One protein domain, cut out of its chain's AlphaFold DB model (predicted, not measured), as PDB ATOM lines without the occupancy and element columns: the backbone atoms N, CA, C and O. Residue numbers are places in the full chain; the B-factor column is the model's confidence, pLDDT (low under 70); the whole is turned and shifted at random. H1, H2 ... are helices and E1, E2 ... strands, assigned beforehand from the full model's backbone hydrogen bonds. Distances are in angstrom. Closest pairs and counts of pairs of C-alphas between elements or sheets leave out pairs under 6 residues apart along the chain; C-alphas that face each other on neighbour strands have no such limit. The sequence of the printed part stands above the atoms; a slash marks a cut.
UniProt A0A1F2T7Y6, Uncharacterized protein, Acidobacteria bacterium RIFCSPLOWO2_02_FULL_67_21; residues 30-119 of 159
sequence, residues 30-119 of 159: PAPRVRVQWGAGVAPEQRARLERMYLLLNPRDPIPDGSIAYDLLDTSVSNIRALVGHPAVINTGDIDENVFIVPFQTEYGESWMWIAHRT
ATOM      1  N   PRO A  30     -33.884  22.340   3.930       85.44
ATOM      2  CA  PRO A  30     -32.506  22.789   3.894       85.44
ATOM      3  C   PRO A  30     -32.453  24.278   4.267       85.44
ATOM      4  O   PRO A  30     -33.341  25.062   3.927       85.44
ATOM      5  N   ALA A  31     -31.430  24.670   5.017       89.62
ATOM      6  CA  ALA A  31     -31.270  26.046   5.457       89.62
ATOM      7  C   ALA A  31     -30.939  26.938   4.257       89.62
ATOM      8  O   ALA A  31     -30.119  26.542   3.427       89.62
ATOM      9  N   PRO A  32     -31.537  28.131   4.129       91.31
ATOM     10  CA  PRO A  32     -31.178  29.017   3.041       91.31
ATOM     11  C   PRO A  32     -29.768  29.570   3.242       91.31
ATOM     12  O   PRO A  32     -29.309  29.813   4.365       91.31
ATOM     13  N   ARG A  33     -29.092  29.789   2.122       93.81
ATOM     14  CA  ARG A  33     -27.771  30.393   2.047       93.81
ATOM     15  C   ARG A  33     -27.916  31.904   1.967       93.81
ATOM     16  O   ARG A  33     -28.465  32.411   1.000       93.81
ATOM     17  N   VAL A  34     -27.390  32.623   2.946       94.62
ATOM     18  CA  VAL A  34     -27.408  34.093   2.958       94.62
ATOM     19  C   VAL A  34     -25.991  34.636   2.934       94.62
ATOM     20  O   VAL A  34     -25.080  34.036   3.515       94.62
ATOM     21  N   ARG A  35     -25.787  35.774   2.277       95.56
ATOM     22  CA  ARG A  35     -24.506  36.485   2.303       95.56
ATOM     23  C   ARG A  35     -24.538  37.581   3.356       95.56
ATOM     24  O   ARG A  35     -25.478  38.362   3.419       95.56
ATOM     25  N   VAL A  36     -23.491  37.665   4.167       96.56
ATOM     26  CA  VAL A  36     -23.330  38.724   5.168       96.56
ATOM     27  C   VAL A  36     -22.015  39.437   4.915       96.56
ATOM     28  O   VAL A  36     -20.946  38.823   4.903       96.56
ATOM     29  N   GLN A  37     -22.094  40.747   4.714       96.38
ATOM     30  CA  GLN A  37     -20.937  41.620   4.626       96.38
ATOM     31  C   GLN A  37     -20.677  42.224   6.004       96.38
ATOM     32  O   GLN A  37     -21.463  43.026   6.509       96.38
ATOM     33  N   TRP A  38     -19.576  41.822   6.630       96.00
ATOM     34  CA  TRP A  38     -19.176  42.341   7.936       96.00
ATOM     35  C   TRP A  38     -18.426  43.666   7.805       96.00
ATOM     36  O   TRP A  38     -17.722  43.906   6.825       96.00
ATOM     37  N   GLY A  39     -18.525  44.508   8.831       94.81
ATOM     38  CA  GLY A  39     -17.707  45.710   8.954       94.81
ATOM     39  C   GLY A  39     -16.207  45.399   8.945       94.81
ATOM     40  O   GLY A  39     -15.766  44.462   9.606       94.81
ATOM     41  N   ALA A  40     -15.402  46.230   8.275       88.44
ATOM     42  CA  ALA A  40     -13.944  46.054   8.213       88.44
ATOM     43  C   ALA A  40     -13.250  46.071   9.595       88.44
ATOM     44  O   ALA A  40     -12.159  45.532   9.747       88.44
ATOM     45  N   GLY A  41     -13.885  46.673  10.608       90.44
ATOM     46  CA  GLY A  41     -13.396  46.706  11.991       90.44
ATOM     47  C   GLY A  41     -13.887  45.561  12.884       90.44
ATOM     48  O   GLY A  41     -13.620  45.581  14.084       90.44
ATOM     49  N   VAL A  42     -14.641  44.591  12.355       94.75
ATOM     50  CA  VAL A  42     -15.179  43.487  13.160       94.75
ATOM     51  C   VAL A  42     -14.077  42.467  13.429       94.75
ATOM     52  O   VAL A  42     -13.638  41.752  12.531       94.75
ATOM     53  N   ALA A  43     -13.658  42.374  14.690       95.12
ATOM     54  CA  ALA A  43     -12.672  41.387  15.119       95.12
ATOM     55  C   ALA A  43     -13.189  39.945  14.915       95.12
ATOM     56  O   ALA A  43     -14.393  39.703  15.081       95.12
ATOM     57  N   PRO A  44     -12.316  38.962  14.621       93.81
ATOM     58  CA  PRO A  44     -12.719  37.568  14.415       93.81
ATOM     59  C   PRO A  44     -13.533  36.978  15.576       93.81
ATOM     60  O   PRO A  44     -14.505  36.257  15.352       93.81
ATOM     61  N   GLU A  45     -13.200  37.322  16.819       96.06
ATOM     62  CA  GLU A  45     -13.889  36.845  18.021       96.06
ATOM     63  C   GLU A  45     -15.290  37.447  18.137       96.06
ATOM     64  O   GLU A  45     -16.247  36.768  18.524       96.06
ATOM     65  N   GLN A  46     -15.420  38.728  17.781       96.62
ATOM     66  CA  GLN A  46     -16.709  39.403  17.721       96.62
ATOM     67  C   GLN A  46     -17.572  38.791  16.621       96.62
ATOM     68  O   GLN A  46     -18.735  38.483  16.884       96.62
ATOM     69  N   ARG A  47     -17.004  38.550  15.435       95.88
ATOM     70  CA  ARG A  47     -17.696  37.884  14.328       95.88
ATOM     71  C   ARG A  47     -18.198  36.506  14.748       95.88
ATOM     72  O   ARG A  47     -19.395  36.269  14.669       95.88
ATOM     73  N   ALA A  48     -17.345  35.660  15.323       95.44
ATOM     74  CA  ALA A  48     -17.733  34.329  15.794       95.44
ATOM     75  C   ALA A  48     -18.845  34.365  16.860       95.44
ATOM     76  O   ALA A  48     -19.690  33.470  16.935       95.44
ATOM     77  N   ARG A  49     -18.876  35.399  17.714       96.00
ATOM     78  CA  ARG A  49     -19.976  35.597  18.669       96.00
ATOM     79  C   ARG A  49     -21.283  35.941  17.959       96.00
ATOM     80  O   ARG A  49     -22.316  35.396  18.338       96.00
ATOM     81  N   LEU A  50     -21.240  36.826  16.965       96.69
ATOM     82  CA  LEU A  50     -22.412  37.222  16.182       96.69
ATOM     83  C   LEU A  50     -22.920  36.066  15.317       96.69
ATOM     84  O   LEU A  50     -24.117  35.814  15.306       96.69
ATOM     85  N   GLU A  51     -22.026  35.305  14.689       96.56
ATOM     86  CA  GLU A  51     -22.366  34.095  13.935       96.56
ATOM     87  C   GLU A  51     -23.157  33.108  14.803       96.56
ATOM     88  O   GLU A  51     -24.245  32.681  14.425       96.56
ATOM     89  N   ARG A  52     -22.692  32.831  16.030       94.19
ATOM     90  CA  ARG A  52     -23.443  31.998  16.988       94.19
ATOM     91  C   ARG A  52     -24.772  32.620  17.410       94.19
ATOM     92  O   ARG A  52     -25.751  31.899  17.563       94.19
ATOM     93  N   MET A  53     -24.801  33.933  17.635       93.25
ATOM     94  CA  MET A  53     -25.997  34.648  18.091       93.25
ATOM     95  C   MET A  53     -27.119  34.617  17.049       93.25
ATOM     96  O   MET A  53     -28.273  34.424  17.417       93.25
ATOM     97  N   TYR A  54     -26.770  34.763  15.772       95.00
ATOM     98  CA  TYR A  54     -27.709  34.756  14.647       95.00
ATOM     99  C   TYR A  54     -27.891  33.377  14.004       95.00
ATOM    100  O   TYR A  54     -28.623  33.257  13.023       95.00
ATOM    101  N   LEU A  55     -27.249  32.344  14.563       93.50
ATOM    102  CA  LEU A  55     -27.250  30.968  14.065       93.50
ATOM    103  C   LEU A  55     -26.818  30.867  12.589       93.50
ATOM    104  O   LEU A  55     -27.424  30.151  11.790       93.50
ATOM    105  N   LEU A  56     -25.750  31.594  12.258       95.00
ATOM    106  CA  LEU A  56     -25.035  31.521  10.989       95.00
ATOM    107  C   LEU A  56     -23.998  30.398  11.075       95.00
ATOM    108  O   LEU A  56     -23.083  30.459  11.900       95.00
ATOM    109  N   LEU A  57     -24.141  29.374  10.238       93.88
ATOM    110  CA  LEU A  57     -23.236  28.227  10.188       93.88
ATOM    111  C   LEU A  57     -22.516  28.124   8.847       93.88
ATOM    112  O   LEU A  57     -22.885  28.783   7.876       93.88
ATOM    113  N   ASN A  58     -21.496  27.263   8.813       93.31
ATOM    114  CA  ASN A  58     -20.720  26.922   7.621       93.31
ATOM    115  C   ASN A  58     -20.247  28.164   6.842       93.31
ATOM    116  O   ASN A  58     -20.639  28.330   5.682       93.31
ATOM    117  N   PRO A  59     -19.437  29.049   7.465       93.69
ATOM    118  CA  PRO A  59     -18.836  30.165   6.746       93.69
ATOM    119  C   PRO A  59     -18.065  29.635   5.539       93.69
ATOM    120  O   PRO A  59     -17.189  28.780   5.684       93.69
ATOM    121  N   ARG A  60     -18.399  30.141   4.354       92.62
ATOM    122  CA  ARG A  60     -17.651  29.865   3.122       92.62
ATOM    123  C   ARG A  60     -16.570  30.920   2.902       92.62
ATOM    124  O   ARG A  60     -16.517  31.923   3.614       92.62
ATOM    125  N   ASP A  61     -15.718  30.707   1.906       88.81
ATOM    126  CA  ASP A  61     -14.718  31.706   1.538       88.81
ATOM    127  C   ASP A  61     -15.390  33.035   1.136       88.81
ATOM    128  O   ASP A  61     -16.431  33.015   0.464       88.81
ATOM    129  N   PRO A  62     -14.830  34.191   1.546       88.56
ATOM    130  CA  PRO A  62     -15.343  35.488   1.129       88.56
ATOM    131  C   PRO A  62     -15.306  35.628  -0.397       88.56
ATOM    132  O   PRO A  62     -14.306  35.290  -1.034       88.56
ATOM    133  N   ILE A  63     -16.370  36.172  -0.983       86.75
ATOM    134  CA  ILE A  63     -16.396  36.503  -2.416       86.75
ATOM    135  C   ILE A  63     -15.750  37.890  -2.651       86.75
ATOM    136  O   ILE A  63     -15.448  38.591  -1.681       86.75
ATOM    137  N   PRO A  64     -15.509  38.329  -3.906       83.75
ATOM    138  CA  PRO A  64     -14.756  39.560  -4.187       83.75
ATOM    139  C   PRO A  64     -15.306  40.852  -3.559       83.75
ATOM    140  O   PRO A  64     -14.546  41.798  -3.374       83.75
ATOM    141  N   ASP A  65     -16.596  40.904  -3.216       85.62
ATOM    142  CA  ASP A  65     -17.215  42.043  -2.520       85.62
ATOM    143  C   ASP A  65     -16.974  42.048  -0.991       85.62
ATOM    144  O   ASP A  65     -17.396  42.967  -0.285       85.62
ATOM    145  N   GLY A  66     -16.281  41.033  -0.468       87.00
ATOM    146  CA  GLY A  66     -15.973  40.860   0.949       87.00
ATOM    147  C   GLY A  66     -17.106  40.250   1.779       87.00
ATOM    148  O   GLY A  66     -16.961  40.130   2.997       87.00
ATOM    149  N   SER A  67     -18.225  39.862   1.164       94.00
ATOM    150  CA  SER A  67     -19.296  39.139   1.845       94.00
ATOM    151  C   SER A  67     -18.951  37.661   2.024       94.00
ATOM    152  O   SER A  67     -18.281  37.038   1.200       94.00
ATOM    153  N   ILE A  68     -19.413  37.101   3.138       95.56
ATOM    154  CA  ILE A  68     -19.250  35.691   3.488       95.56
ATOM    155  C   ILE A  68     -20.617  35.024   3.384       95.56
ATOM    156  O   ILE A  68     -21.604  35.540   3.912       95.56
ATOM    157  N   ALA A  69     -20.682  33.882   2.704       95.12
ATOM    158  CA  ALA A  69     -21.900  33.088   2.640       95.12
ATOM    159  C   ALA A  69     -22.017  32.173   3.866       95.12
ATOM    160  O   ALA A  69     -21.047  31.518   4.251       95.12
ATOM    161  N   TYR A  70     -23.227  32.084   4.412       95.88
ATOM    162  CA  TYR A  70     -23.580  31.274   5.572       95.88
ATOM    163  C   TYR A  70     -24.850  30.478   5.312       95.88
ATOM    164  O   TYR A  70     -25.713  30.900   4.542       95.88
ATOM    165  N   ASP A  71     -24.998  29.366   6.016       94.81
ATOM    166  CA  ASP A  71     -26.281  28.696   6.176       94.81
ATOM    167  C   ASP A  71     -27.012  29.355   7.366       94.81
ATOM    168  O   ASP A  71     -26.525  29.312   8.502       94.81
ATOM    169  N   LEU A  72     -28.161  29.996   7.126       93.12
ATOM    170  CA  LEU A  72     -28.940  30.682   8.167       93.12
ATOM    171  C   LEU A  72     -29.927  29.707   8.804       93.12
ATOM    172  O   LEU A  72     -30.932  29.388   8.182       93.12
ATOM    173  N   LEU A  73     -29.691  29.262  10.042       90.19
ATOM    174  CA  LEU A  73     -30.578  28.297  10.712       90.19
ATOM    175  C   LEU A  73     -31.830  28.909  11.359       90.19
ATOM    176  O   LEU A  73     -32.769  28.180  11.683       90.19
ATOM    177  N   ASP A  74     -31.861  30.225  11.563       87.88
ATOM    178  CA  ASP A  74     -33.003  30.924  12.152       87.88
ATOM    179  C   ASP A  74     -33.513  32.007  11.202       87.88
ATOM    180  O   ASP A  74     -33.066  33.155  11.203       87.88
ATOM    181  N   THR A  75     -34.481  31.612  10.379       88.50
ATOM    182  CA  THR A  75     -35.166  32.466   9.403       88.50
ATOM    183  C   THR A  75     -36.347  33.229  10.007       88.50
ATOM    184  O   THR A  75     -37.202  33.733   9.277       88.50
ATOM    185  N   SER A  76     -36.441  33.327  11.338       84.94
ATOM    186  CA  SER A  76     -37.485  34.136  11.963       84.94
ATOM    187  C   SER A  76     -37.308  35.619  11.631       84.94
ATOM    188  O   SER A  76     -36.201  36.157  11.650       84.94
ATOM    189  N   VAL A  77     -38.429  36.310  11.405       88.44
ATOM    190  CA  VAL A  77     -38.461  37.755  11.109       88.44
ATOM    191  C   VAL A  77     -37.715  38.570  12.170       88.44
ATOM    192  O   VAL A  77     -37.071  39.563  11.847       88.44
ATOM    193  N   SER A  78     -37.772  38.162  13.443       88.06
ATOM    194  CA  SER A  78     -37.050  38.846  14.518       88.06
ATOM    195  C   SER A  78     -35.537  38.640  14.437       88.06
ATOM    196  O   SER A  78     -34.805  39.602  14.659       88.06
ATOM    197  N   ASN A  79     -35.065  37.432  14.100       91.62
ATOM    198  CA  ASN A  79     -33.638  37.157  13.927       91.62
ATOM    199  C   ASN A  79     -33.086  37.899  12.706       91.62
ATOM    200  O   ASN A  79     -32.087  38.601  12.821       91.62
ATOM    201  N   ILE A  80     -33.793  37.823  11.574       93.50
ATOM    202  CA  ILE A  80     -33.413  38.514  10.338       93.50
ATOM    203  C   ILE A  80     -33.383  40.027  10.560       93.50
ATOM    204  O   ILE A  80     -32.383  40.666  10.260       93.50
ATOM    205  N   ARG A  81     -34.423  40.612  11.165       94.44
ATOM    206  CA  ARG A  81     -34.444  42.047  11.487       94.44
ATOM    207  C   ARG A  81     -33.292  42.452  12.403       94.44
ATOM    208  O   ARG A  81     -32.694  43.504  12.201       94.44
ATOM    209  N   ALA A  82     -32.982  41.629  13.404       94.88
ATOM    210  CA  ALA A  82     -31.871  41.884  14.310       94.88
ATOM    211  C   ALA A  82     -30.502  41.732  13.630       94.88
ATOM    212  O   ALA A  82     -29.570  42.413  14.047       94.88
ATOM    213  N   LEU A  83     -30.370  40.858  12.627       96.19
ATOM    214  CA  LEU A  83     -29.160  40.685  11.822       96.19
ATOM    215  C   LEU A  83     -28.957  41.875  10.877       96.19
ATOM    216  O   LEU A  83     -27.910  42.512  10.929       96.19
ATOM    217  N   VAL A  84     -29.977  42.201  10.076       96.12
ATOM    218  CA  VAL A  84     -29.977  43.319   9.114       96.12
ATOM    219  C   VAL A  84     -29.716  44.649   9.824       96.12
ATOM    220  O   VAL A  84     -28.949  45.474   9.349       96.12
ATOM    221  N   GLY A  85     -30.316  44.858  11.000       95.81
ATOM    222  CA  GLY A  85     -30.145  46.085  11.779       95.81
ATOM    223  C   GLY A  85     -28.881  46.144  12.643       95.81
ATOM    224  O   GLY A  85     -28.731  47.094  13.414       95.81
ATOM    225  N   HIS A  86     -28.000  45.138  12.608       96.56
ATOM    226  CA  HIS A  86     -26.852  45.096  13.511       96.56
ATOM    227  C   HIS A  86     -25.711  46.010  13.020       96.56
ATOM    228  O   HIS A  86     -25.246  45.832  11.900       96.56
ATOM    229  N   PRO A  87     -25.125  46.889  13.861       95.81
ATOM    230  CA  PRO A  87     -24.090  47.846  13.426       95.81
ATOM    231  C   PRO A  87     -22.805  47.228  12.850       95.81
ATOM    232  O   PRO A  87     -22.035  47.898  12.171       95.81
ATOM    233  N   ALA A  88     -22.533  45.963  13.174       95.81
ATOM    234  CA  ALA A  88     -21.382  45.222  12.649       95.81
ATOM    235  C   ALA A  88     -21.626  44.616  11.253       95.81
ATOM    236  O   ALA A  88     -20.693  44.068  10.665       95.81
ATOM    237  N   VAL A  89     -22.862  44.664  10.757       96.06
ATOM    238  CA  VAL A  89     -23.266  44.165   9.443       96.06
ATOM    239  C   VAL A  89     -23.415  45.371   8.522       96.06
ATOM    240  O   VAL A  89     -24.162  46.295   8.820       96.06
ATOM    241  N   ILE A  90     -22.659  45.378   7.427       95.44
ATOM    242  CA  ILE A  90     -22.750  46.413   6.390       95.44
ATOM    243  C   ILE A  90     -23.933  46.117   5.472       95.44
ATOM    244  O   ILE A  90     -24.665  47.027   5.101       95.44
ATOM    245  N   ASN A  91     -24.083  44.852   5.077       94.19
ATOM    246  CA  ASN A  91     -25.074  44.426   4.101       94.19
ATOM    247  C   ASN A  91     -25.429  42.949   4.312       94.19
ATOM    248  O   ASN A  91     -24.573  42.143   4.698       94.19
ATOM    249  N   THR A  92     -26.672  42.589   4.015       93.12
ATOM    250  CA  THR A  92     -27.141  41.205   3.946       93.12
ATOM    251  C   THR A  92     -27.645  40.901   2.542       93.12
ATOM    252  O   THR A  92     -28.723  41.332   2.143       93.12
ATOM    253  N   GLY A  93     -26.872  40.127   1.788       90.06
ATOM    254  CA  GLY A  93     -27.312  39.602   0.504       90.06
ATOM    255  C   GLY A  93     -28.343  38.489   0.683       90.06
ATOM    256  O   GLY A  93     -28.330  37.760   1.676       90.06
ATOM    257  N   ASP A  94     -29.213  38.343  -0.317       90.94
ATOM    258  CA  ASP A  94     -30.243  37.294  -0.384       90.94
ATOM    259  C   ASP A  94     -31.368  37.424   0.664       90.94
ATOM    260  O   ASP A  94     -32.175  36.508   0.821       90.94
ATOM    261  N   ILE A  95     -31.452  38.562   1.358       92.31
ATOM    262  CA  ILE A  95     -32.528  38.908   2.293       92.31
ATOM    263  C   ILE A  95     -33.296  40.106   1.729       92.31
ATOM    264  O   ILE A  95     -32.691  41.090   1.316       92.31
ATOM    265  N   ASP A  96     -34.629  40.049   1.733       89.50
ATOM    266  CA  ASP A  96     -35.440  41.242   1.477       89.50
ATOM    267  C   ASP A  96     -35.535  42.072   2.761       89.50
ATOM    268  O   ASP A  96     -36.231  41.704   3.713       89.50
ATOM    269  N   GLU A  97     -34.818  43.192   2.794       88.56
ATOM    270  CA  GLU A  97     -34.721  44.080   3.956       88.56
ATOM    271  C   GLU A  97     -36.034  44.814   4.282       88.56
ATOM    272  O   GLU A  97     -36.215  45.273   5.408       88.56
ATOM    273  N   ASN A  98     -36.986  44.893   3.342       87.25
ATOM    274  CA  ASN A  98     -38.263  45.576   3.574       87.25
ATOM    275  C   ASN A  98     -39.236  44.706   4.375       87.25
ATOM    276  O   ASN A  98     -39.995  45.207   5.209       87.25
ATOM    277  N   VAL A  99     -39.224  43.396   4.115       86.69
ATOM    278  CA  VAL A  99     -40.134  42.426   4.746       86.69
ATOM    279  C   VAL A  99     -39.438  41.477   5.722       86.69
ATOM    280  O   VAL A  99     -40.123  40.811   6.498       86.69
ATOM    281  N   PHE A 100     -38.102  41.465   5.757       89.62
ATOM    282  CA  PHE A 100     -37.257  40.610   6.601       89.62
ATOM    283  C   PHE A 100     -37.507  39.116   6.374       89.62
ATOM    284  O   PHE A 100     -37.701  38.345   7.318       89.62
ATOM    285  N   ILE A 101     -37.524  38.717   5.103       87.31
ATOM    286  CA  ILE A 101     -37.751  37.339   4.664       87.31
ATOM    287  C   ILE A 101     -36.639  36.950   3.691       87.31
ATOM    288  O   ILE A 101     -36.204  37.761   2.875       87.31
ATOM    289  N   VAL A 102     -36.198  35.696   3.767       87.12
ATOM    290  CA  VAL A 102     -35.327  35.101   2.748       87.12
ATOM    291  C   VAL A 102     -36.206  34.575   1.605       87.12
ATOM    292  O   VAL A 102     -37.067  33.726   1.867       87.12
ATOM    293  N   PRO A 103     -36.049  35.064   0.360       85.69
ATOM    294  CA  PRO A 103     -36.818  34.577  -0.778       85.69
ATOM    295  C   PRO A 103     -36.656  33.066  -0.976       85.69
ATOM    296  O   PRO A 103     -35.584  32.501  -0.791       85.69
ATOM    297  N   PHE A 104     -37.717  32.396  -1.424       78.50
ATOM    298  CA  PHE A 104     -37.698  30.945  -1.677       78.50
ATOM    299  C   PHE A 104     -36.762  30.524  -2.824       78.50
ATOM    300  O   PHE A 104     -36.491  29.338  -2.986       78.50
ATOM    301  N   GLN A 105     -36.322  31.487  -3.641       80.81
ATOM    302  CA  GLN A 105     -35.406  31.288  -4.768       80.81
ATOM    303  C   GLN A 105     -33.934  31.305  -4.342       80.81
ATOM    304  O   GLN A 105     -33.065  31.003  -5.158       80.81
ATOM    305  N   THR A 106     -33.652  31.684  -3.095       83.69
ATOM    306  CA  THR A 106     -32.297  31.707  -2.555       83.69
ATOM    307  C   THR A 106     -31.715  30.295  -2.550       83.69
ATOM    308  O   THR A 106     -32.410  29.322  -2.252       83.69
ATOM    309  N   GLU A 107     -30.431  30.179  -2.894       86.12
ATOM    310  CA  GLU A 107     -29.732  28.898  -2.851       86.12
ATOM    311  C   GLU A 107     -29.812  28.278  -1.456       86.12
ATOM    312  O   GLU A 107     -29.798  28.969  -0.439       86.12
ATOM    313  N   TYR A 108     -29.852  26.954  -1.401       86.19
ATOM    314  CA  TYR A 108     -29.844  26.238  -0.137       86.19
ATOM    315  C   TYR A 108     -28.421  25.830   0.269       86.19
ATOM    316  O   TYR A 108     -27.531  25.583  -0.553       86.19
ATOM    317  N   GLY A 109     -28.199  25.828   1.575       84.62
ATOM    318  CA  GLY A 109     -26.992  25.372   2.239       84.62
ATOM    319  C   GLY A 109     -26.924  23.855   2.389       84.62
ATOM    320  O   GLY A 109     -27.764  23.115   1.884       84.62
ATOM    321  N   GLU A 110     -25.906  23.398   3.115       85.19
ATOM    322  CA  GLU A 110     -25.729  21.974   3.444       85.19
ATOM    323  C   GLU A 110     -26.392  21.617   4.779       85.19
ATOM    324  O   GLU A 110     -26.693  20.454   5.058       85.19
ATOM    325  N   SER A 111     -26.641  22.630   5.609       85.69
ATOM    326  CA  SER A 111     -27.317  22.469   6.887       85.69
ATOM    327  C   SER A 111     -28.811  22.240   6.699       85.69
ATOM    328  O   SER A 111     -29.457  22.866   5.863       85.69
ATOM    329  N   TRP A 112     -29.384  21.396   7.550       81.94
ATOM    330  CA  TRP A 112     -30.826  21.193   7.633       81.94
ATOM    331  C   TRP A 112     -31.393  21.965   8.815       81.94
ATOM    332  O   TRP A 112     -30.844  21.918   9.918       81.94
ATOM    333  N   MET A 113     -32.509  22.651   8.594       79.94
ATOM    334  CA  MET A 113     -33.259  23.333   9.638       79.94
ATOM    335  C   MET A 113     -34.640  22.711   9.804       79.94
ATOM    336  O   MET A 113     -35.258  22.226   8.860       79.94
ATOM    337  N   TRP A 114     -35.156  22.766  11.026       72.81
ATOM    338  CA  TRP A 114     -36.554  22.442  11.269       72.81
ATOM    339  C   TRP A 114     -37.412  23.707  11.133       72.81
ATOM    340  O   TRP A 114     -37.134  24.683  11.838       72.81
ATOM    341  N   ILE A 115     -38.469  23.692  10.302       68.19
ATOM    342  CA  ILE A 115     -39.306  24.879  10.014       68.19
ATOM    343  C   ILE A 115     -39.925  25.506  11.263       68.19
ATOM    344  O   ILE A 115     -40.307  26.673  11.243       68.19
ATOM    345  N   ALA A 116     -40.029  24.755  12.365       61.06
ATOM    346  CA  ALA A 116     -40.558  25.257  13.627       61.06
ATOM    347  C   ALA A 116     -39.780  26.474  14.167       61.06
ATOM    348  O   ALA A 116     -40.340  27.247  14.945       61.06
ATOM    349  N   HIS A 117     -38.538  26.711  13.718       59.34
ATOM    350  CA  HIS A 117     -37.801  27.947  14.016       59.34
ATOM    351  C   HIS A 117     -38.449  29.205  13.399       59.34
ATOM    352  O   HIS A 117     -38.233  30.305  13.904       59.34
ATOM    353  N   ARG A 118     -39.322  29.065  12.388       63.25
ATOM    354  CA  ARG A 118     -40.148  30.159  11.846       63.25
ATOM    355  C   ARG A 118     -41.358  30.499  12.727       63.25
ATOM    356  O   ARG A 118     -41.905  31.592  12.613       63.25
ATOM    357  N   THR A 119     -41.781  29.594  13.615       57.91
ATOM    358  CA  THR A 119     -42.956  29.783  14.485       57.91
ATOM    359  C   THR A 119     -42.557  30.187  15.913       57.91
ATOM    360  O   THR A 119     -41.936  29.391  16.618       57.91
TER     361      THR A 119
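This is residues 30 to 119 of the 159 residues of an uncharacterized protein of Acidobacteria bacterium RIFCSPLOWO2_02_FULL_67_21 (UniProt A0A1F2T7Y6). A small, strongly twisted sheet is built along one long strand, E1, with E2 and E4 on one side of it and E3 on the other. H2 lies beside the strands, nearest E3, H1 only grazes the sheet, and short H3 follows E4 far from the middle. The printed part has 90 residues, with three named helices and four named strands, along the chain E1, then H1, then E2, then H2, then E3, then E4, then H3; in the branched sheet E1 is the antiparallel neighbour of E2, of E3 and of E4, and the class is mixed, helices and strands. The whole is compact, with a radius of gyration of the C-alphas of 12.0 A and spans of 34 by 24 by 21 A.

E1, residues 30 to 38, has staggered pairing with three antiparallel edge strands. E4, residues 108 to 114, pairs with its residues 30 to 32; N 31 and O 111 are 2.8 A apart. E2, residues 67 to 72, pairs with 33 to 37; N 34 and O 70 are 2.9 A apart. E3, residues 89 to 93, pairs with 35 to 38; N 37 and O 91 are 2.8 A apart. H1, residues 44 to 53, only grazes the sheet with residues 47 to 51. H2, residues 77 to 84, is on the sheet at a height of 9.0 A, only just over none of the strands, two of its C-alphas falling on E1; the C-alphas of Val 84 and Thr 92 of E3, the closest, are 6.3 A apart. H1 and H2 are apart. In both, every O i to N i+4 pair is within hydrogen-bond range; H3, residues 115 to 118, is too short for one.

E1 begins at C-alpha 30 (-32.506, 22.789, 3.894) and measures 24.0 A, E2 14.3 A and H1 14.1 A. H3 ends at C-alpha 118 (-40.148, 30.159, 11.846).

The farthest C-alphas, of Pro 64 and Thr 119, are 35.2 A apart. The printed part has no cut. The links H1 to E2 and E3 to E4 are long. Residues 115 to 119 have pLDDT under 70.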